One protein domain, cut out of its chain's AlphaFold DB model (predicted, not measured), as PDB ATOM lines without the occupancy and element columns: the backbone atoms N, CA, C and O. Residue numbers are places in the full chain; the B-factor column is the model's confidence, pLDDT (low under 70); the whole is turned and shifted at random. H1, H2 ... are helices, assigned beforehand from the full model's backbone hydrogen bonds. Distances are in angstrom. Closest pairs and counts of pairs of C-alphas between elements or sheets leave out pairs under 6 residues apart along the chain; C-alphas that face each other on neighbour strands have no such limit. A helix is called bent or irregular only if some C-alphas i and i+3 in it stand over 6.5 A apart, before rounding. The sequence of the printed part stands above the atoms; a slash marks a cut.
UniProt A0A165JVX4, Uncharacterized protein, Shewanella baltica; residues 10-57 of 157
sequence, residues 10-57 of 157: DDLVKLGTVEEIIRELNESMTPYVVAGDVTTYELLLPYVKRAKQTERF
ATOM      1  N   ASP A  10     188.184 169.367 179.009       87.06
ATOM      2  CA  ASP A  10     188.972 168.798 177.908       87.06
ATOM      3  C   ASP A  10     189.140 167.278 178.021       87.06
ATOM      4  O   ASP A  10     189.198 166.577 177.011       87.06
ATOM      5  N   ASP A  11     189.203 166.748 179.244       82.06
ATOM      6  CA  ASP A  11     189.267 165.302 179.462       82.06
ATOM      7  C   ASP A  11     187.941 164.610 179.117       82.06
ATOM      8  O   ASP A  11     187.964 163.479 178.637       82.06
ATOM      9  N   LEU A  12     186.797 165.274 179.339       85.69
ATOM     10  CA  LEU A  12     185.479 164.763 178.941       85.69
ATOM     11  C   LEU A  12     185.326 164.758 177.424       85.69
ATOM     12  O   LEU A  12     184.910 163.751 176.867       85.69
ATOM     13  N   VAL A  13     185.733 165.843 176.762       89.38
ATOM     14  CA  VAL A  13     185.683 165.963 175.297       89.38
ATOM     15  C   VAL A  13     186.490 164.847 174.626       89.38
ATOM     16  O   VAL A  13     186.070 164.290 173.616       89.38
ATOM     17  N   LYS A  14     187.638 164.476 175.205       88.44
ATOM     18  CA  LYS A  14     188.468 163.356 174.723       88.44
ATOM     19  C   LYS A  14     187.868 161.979 175.015       88.44
ATOM     20  O   LYS A  14     188.298 161.002 174.407       88.44
ATOM     21  N   LEU A  15     186.947 161.880 175.973       83.31
ATOM     22  CA  LEU A  15     186.354 160.617 176.409       83.31
ATOM     23  C   LEU A  15     185.225 160.149 175.484       83.31
ATOM     24  O   LEU A  15     185.046 158.944 175.322       83.31
ATOM     25  N   GLY A  16     184.472 161.092 174.921       88.94
ATOM     26  CA  GLY A  16     183.319 160.834 174.063       88.94
ATOM     27  C   GLY A  16     182.310 161.975 174.120       88.94
ATOM     28  O   GLY A  16     182.558 163.011 174.736       88.94
ATOM     29  N   THR A  17     181.158 161.782 173.485       91.94
ATOM     30  CA  THR A  17     180.061 162.758 173.535       91.94
ATOM     31  C   THR A  17     179.391 162.794 174.913       91.94
ATOM     32  O   THR A  17     179.459 161.833 175.682       91.94
ATOM     33  N   VAL A  18     178.700 163.896 175.231       87.88
ATOM     34  CA  VAL A  18     177.916 164.038 176.475       87.88
ATOM     35  C   VAL A  18     176.941 162.869 176.653       87.88
ATOM     36  O   VAL A  18     176.900 162.268 177.722       87.88
ATOM     37  N   GLU A  19     176.212 162.499 175.600       87.06
ATOM     38  CA  GLU A  19     175.224 161.411 175.624       87.06
ATOM     39  C   GLU A  19     175.865 160.043 175.889       87.06
ATOM     40  O   GLU A  19     175.379 159.279 176.725       87.06
ATOM     41  N   GLU A  20     176.986 159.739 175.229       86.56
ATOM     42  CA  GLU A  20     177.719 158.485 175.439       86.56
ATOM     43  C   GLU A  20     178.272 158.381 176.859       86.56
ATOM     44  O   GLU A  20     178.189 157.320 177.477       86.56
ATOM     45  N   ILE A  21     178.805 159.484 177.391       87.00
ATOM     46  CA  ILE A  21     179.325 159.536 178.757       87.00
ATOM     47  C   ILE A  21     178.190 159.376 179.772       87.00
ATOM     48  O   ILE A  21     178.352 158.647 180.749       87.00
ATOM     49  N   ILE A  22     177.044 160.028 179.557       84.81
ATOM     50  CA  ILE A  22     175.862 159.899 180.421       84.81
ATOM     51  C   ILE A  22     175.352 158.460 180.428       84.81
ATOM     52  O   ILE A  22     175.104 157.912 181.503       84.81
ATOM     53  N   ARG A  23     175.230 157.839 179.249       84.44
ATOM     54  CA  ARG A  23     174.821 156.438 179.120       84.44
ATOM     55  C   ARG A  23     175.754 155.535 179.920       84.44
ATOM     56  O   ARG A  23     175.293 154.797 180.782       84.44
ATOM     57  N   GLU A  24     177.057 155.666 179.698       81.69
ATOM     58  CA  GLU A  24     178.061 154.850 180.376       81.69
ATOM     59  C   GLU A  24     178.063 155.081 181.899       81.69
ATOM     60  O   GLU A  24     178.159 154.123 182.661       81.69
ATOM     61  N   LEU A  25     177.929 156.327 182.373       77.56
ATOM     62  CA  LEU A  25     177.831 156.635 183.807       77.56
ATOM     63  C   LEU A  25     176.597 155.988 184.440       77.56
ATOM     64  O   LEU A  25     176.710 155.389 185.509       77.56
ATOM     65  N   ASN A  26     175.443 156.086 183.781       79.31
ATOM     66  CA  ASN A  26     174.185 155.538 184.283       79.31
ATOM     67  C   ASN A  26     174.201 153.999 184.301       79.31
ATOM     68  O   ASN A  26     173.745 153.387 185.267       79.31
ATOM     69  N   GLU A  27     174.771 153.373 183.268       76.12
ATOM     70  CA  GLU A  27     174.937 151.917 183.178       76.12
ATOM     71  C   GLU A  27     175.947 151.389 184.206       76.12
ATOM     72  O   GLU A  27     175.713 150.367 184.852       76.12
ATOM     73  N   SER A  28     177.058 152.104 184.401       64.62
ATOM     74  CA  SER A  28     178.170 151.641 185.240       64.62
ATOM     75  C   SER A  28     177.974 151.921 186.729       64.62
ATOM     76  O   SER A  28     178.617 151.278 187.559       64.62
ATOM     77  N   MET A  29     177.138 152.901 187.088       61.94
ATOM     78  CA  MET A  29     177.087 153.435 188.450       61.94
ATOM     79  C   MET A  29     175.687 153.546 189.048       61.94
ATOM     80  O   MET A  29     175.416 154.451 189.836       61.94
ATOM     81  N   THR A  30     174.795 152.605 188.750       53.97
ATOM     82  CA  THR A  30     173.506 152.513 189.456       53.97
ATOM     83  C   THR A  30     173.729 152.497 190.983       53.97
ATOM     84  O   THR A  30     174.543 151.695 191.455       53.97
ATOM     85  N   PRO A  31     173.032 153.347 191.777       53.44
ATOM     86  CA  PRO A  31     171.812 154.116 191.483       53.44
ATOM     87  C   PRO A  31     172.046 155.579 191.074       53.44
ATOM     88  O   PRO A  31     171.113 156.379 191.074       53.44
ATOM     89  N   TYR A  32     173.279 155.963 190.761       57.84
ATOM     90  CA  TYR A  32     173.593 157.305 190.299       57.84
ATOM     91  C   TYR A  32     173.062 157.513 188.879       57.84
ATOM     92  O   TYR A  32     173.568 156.923 187.929       57.84
ATOM     93  N   VAL A  33     172.040 158.359 188.746       70.75
ATOM     94  CA  VAL A  33     171.479 158.754 187.453       70.75
ATOM     95  C   VAL A  33     171.844 160.208 187.198       70.75
ATOM     96  O   VAL A  33     171.502 161.101 187.976       70.75
ATOM     97  N   VAL A  34     172.560 160.451 186.105       79.69
ATOM     98  CA  VAL A  34     172.722 161.796 185.562       79.69
ATOM     99  C   VAL A  34     171.363 162.246 185.037       79.69
ATOM    100  O   VAL A  34     170.713 161.525 184.278       79.69
ATOM    101  N   ALA A  35     170.918 163.418 185.486       77.88
ATOM    102  CA  ALA A  35     169.628 163.965 185.096       77.88
ATOM    103  C   ALA A  35     169.596 164.257 183.583       77.88
ATOM    104  O   ALA A  35     170.608 164.619 182.986       77.88
ATOM    105  N   GLY A  36     168.433 164.055 182.954       74.38
ATOM    106  CA  GLY A  36     168.277 164.150 181.496       74.38
ATOM    107  C   GLY A  36     168.378 165.570 180.925       74.38
ATOM    108  O   GLY A  36     168.378 165.739 179.713       74.38
ATOM    109  N   ASP A  37     168.460 166.586 181.782       83.12
ATOM    110  CA  ASP A  37     168.690 167.990 181.432       83.12
ATOM    111  C   ASP A  37     170.184 168.339 181.275       83.12
ATOM    112  O   ASP A  37     170.529 169.430 180.812       83.12
ATOM    113  N   VAL A  38     171.087 167.411 181.608       86.06
ATOM    114  CA  VAL A  38     172.532 167.578 181.418       86.06
ATOM    115  C   VAL A  38     172.881 167.432 179.938       86.06
ATOM    116  O   VAL A  38     172.970 166.332 179.403       86.06
ATOM    117  N   THR A  39     173.109 168.566 179.278       87.81
ATOM    118  CA  THR A  39     173.341 168.644 177.822       87.81
ATOM    119  C   THR A  39     174.723 169.173 177.440       87.81
ATOM    120  O   THR A  39     175.097 169.119 176.270       87.81
ATOM    121  N   THR A  40     175.519 169.646 178.405       91.56
ATOM    122  CA  THR A  40     176.865 170.187 178.156       91.56
ATOM    123  C   THR A  40     177.916 169.559 179.071       91.56
ATOM    124  O   THR A  40     177.604 169.022 180.140       91.56
ATOM    125  N   TYR A  41     179.189 169.639 178.676       90.88
ATOM    126  CA  TYR A  41     180.295 169.086 179.461       90.88
ATOM    127  C   TYR A  41     180.496 169.813 180.797       90.88
ATOM    128  O   TYR A  41     180.895 169.193 181.783       90.88
ATOM    129  N   GLU A  42     180.181 171.105 180.861       90.19
ATOM    130  CA  GLU A  42     180.209 171.914 182.083       90.19
ATOM    131  C   GLU A  42     179.217 171.376 183.116       90.19
ATOM    132  O   GLU A  42     179.553 171.269 184.296       90.19
ATOM    133  N   LEU A  43     178.016 171.000 182.665       87.56
ATOM    134  CA  LEU A  43     176.973 170.418 183.508       87.56
ATOM    135  C   LEU A  43     177.282 168.965 183.884       87.56
ATOM    136  O   LEU A  43     176.917 168.521 184.969       87.56
ATOM    137  N   LEU A  44     177.998 168.238 183.024       88.38
ATOM    138  CA  LEU A  44     178.371 166.839 183.227       88.38
ATOM    139  C   LEU A  44     179.569 166.652 184.170       88.38
ATOM    140  O   LEU A  44     179.617 165.694 184.946       88.38
ATOM    141  N   LEU A  45     180.546 167.561 184.141       85.44
ATOM    142  CA  LEU A  45     181.781 167.445 184.919       85.44
ATOM    143  C   LEU A  45     181.556 167.291 186.434       85.44
ATOM    144  O   LEU A  45     182.243 166.461 187.037       85.44
ATOM    145  N   PRO A  46     180.615 168.004 187.085       84.44
ATOM    146  CA  PRO A  46     180.271 167.766 188.484       84.44
ATOM    147  C   PRO A  46     179.789 166.339 188.749       84.44
ATOM    148  O   PRO A  46     180.133 165.777 189.788       84.44
ATOM    149  N   TYR A  47     179.054 165.731 187.812       81.00
ATOM    150  CA  TYR A  47     178.569 164.359 187.955       81.00
ATOM    151  C   TYR A  47     179.719 163.359 187.887       81.00
ATOM    152  O   TYR A  47     179.802 162.468 188.726       81.00
ATOM    153  N   VAL A  48     180.659 163.566 186.964       78.94
ATOM    154  CA  VAL A  48     181.870 162.741 186.855       78.94
ATOM    155  C   VAL A  48     182.811 162.963 188.039       78.94
ATOM    156  O   VAL A  48     183.390 162.021 188.564       78.94
ATOM    157  N   LYS A  49     182.948 164.191 188.541       77.69
ATOM    158  CA  LYS A  49     183.745 164.455 189.749       77.69
ATOM    159  C   LYS A  49     183.123 163.818 190.988       77.69
ATOM    160  O   LYS A  49     183.855 163.234 191.784       77.69
ATOM    161  N   ARG A  50     181.797 163.883 191.130       72.44
ATOM    162  CA  ARG A  50     181.059 163.212 192.204       72.44
ATOM    163  C   ARG A  50     181.226 161.700 192.098       72.44
ATOM    164  O   ARG A  50     181.633 161.099 193.077       72.44
ATOM    165  N   ALA A  51     181.066 161.129 190.904       69.44
ATOM    166  CA  ALA A  51     181.359 159.726 190.605       69.44
ATOM    167  C   ALA A  51     182.748 159.281 191.087       69.44
ATOM    168  O   ALA A  51     182.891 158.281 191.788       69.44
ATOM    169  N   LYS A  52     183.777 160.076 190.773       68.88
ATOM    170  CA  LYS A  52     185.159 159.826 191.209       68.88
ATOM    171  C   LYS A  52     185.342 159.953 192.721       68.88
ATOM    172  O   LYS A  52     186.172 159.257 193.299       68.88
ATOM    173  N   GLN A  53     184.608 160.853 193.373       58.38
ATOM    174  CA  GLN A  53     184.595 160.944 194.835       58.38
ATOM    175  C   GLN A  53     183.915 159.716 195.460       58.38
ATOM    176  O   GLN A  53     184.382 159.238 196.494       58.38
ATOM    177  N   THR A  54     182.901 159.147 194.800       49.72
ATOM    178  CA  THR A  54     182.239 157.892 195.188       49.72
ATOM    179  C   THR A  54     183.182 156.682 195.125       49.72
ATOM    180  O   THR A  54     183.111 155.826 196.000       49.72
ATOM    181  N   GLU A  55     184.137 156.624 194.186       47.50
ATOM    182  CA  GLU A  55     185.154 155.548 194.149       47.50
ATOM    183  C   GLU A  55     186.104 155.551 195.367       47.50
ATOM    184  O   GLU A  55     186.684 154.516 195.705       47.50
ATOM    185  N   ARG A  56     186.243 156.687 196.069       42.69
ATOM    186  CA  ARG A  56     187.104 156.837 197.258       42.69
ATOM    187  C   ARG A  56     186.386 156.658 198.604       42.69
ATOM    188  O   ARG A  56     187.068 156.666 199.627       42.69
ATOM    189  N   PHE A  57     185.060 156.491 198.652       38.59
ATOM    190  CA  PHE A  57     184.306 156.468 199.919       38.59
ATOM    191  C   PHE A  57     183.263 155.333 200.007       38.59
ATOM    192  O   PHE A  57     183.031 154.591 199.062       38.59
TER     193      PHE A  57
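Overview. This is residues 10 to 57 of the 157 residues of an uncharacterized protein of Shewanella baltica (UniProt A0A165JVX4). Two helices, H2 and H3, lie side by side and run the same way, and the long unnamed stretch of residues 29 to 40 leads from the end of H2 back to the beginning of H3. A third, very short helix, H1, sits near the ends at which H2 and H3 begin. The printed part has 48 residues with three named helices, H1, H2 and H3 in that order along the chain, and no named strand; helices hold 29 of the 48 residues and the class is all helix. The whole is compact, with a radius of gyration of the C-alphas of 10.1 A, and the C-alphas span 26 by 20 by 15 A along their three main axes.

Arrangement. The longest helix is H3, residues 41 to 54, and it touches H2, residues 18 to 28, with 4 pairs of C-alphas within 8 A. The closest C-alphas of the two are those of Val 18 and Tyr 41, 6.3 A apart. H2 and H3 run the same way at a shallow tilt of 20 degrees, and their centres are 11.6 A apart. H1, residues 10 to 13, only just touches H3, with 3 pairs of C-alphas within 8 A, and H3 touches H1 with residues 41 to 45 alone. The closest C-alphas of H1 and H3 are those of Leu 12 and Tyr 41, 6.8 A apart. H1 and H2 are close but not clearly touching: their closest C-alphas, those of Leu 12 and Val 18, are 8.0 A apart. In H2 every O i to N i+4 pair is within hydrogen-bond range, in H3 8 of 10 are, and H1 is too short for such a pair.

Along the chain. H3 runs from Tyr 41, with its C-alpha at (180.295, 169.086, 179.461), to Thr 54, with its C-alpha at (182.239, 157.892, 195.188), 19.4 A from first to last C-alpha. H3 is irregular, but only just: C-alphas 43 and 46 are 6.53 A apart. H2, from Val 18 to Ser 28, measures 15.2 A from first to last C-alpha. H1 has four residues and begins at Asp 10, with its C-alpha at (188.972, 168.798, 177.908).

Size, cuts and confidence. The two C-alphas farthest apart are those of Thr 39 and Phe 57, at 27.5 A. The printed part has no cut. The link from H1 to H2 is tight, with 4 residues, and the link from H2 to H3 is long, with 12 residues. The mean pLDDT of the printed part is 76.8, and the model's confidence is under 70 at residues 28 to 32 and 51 to 57.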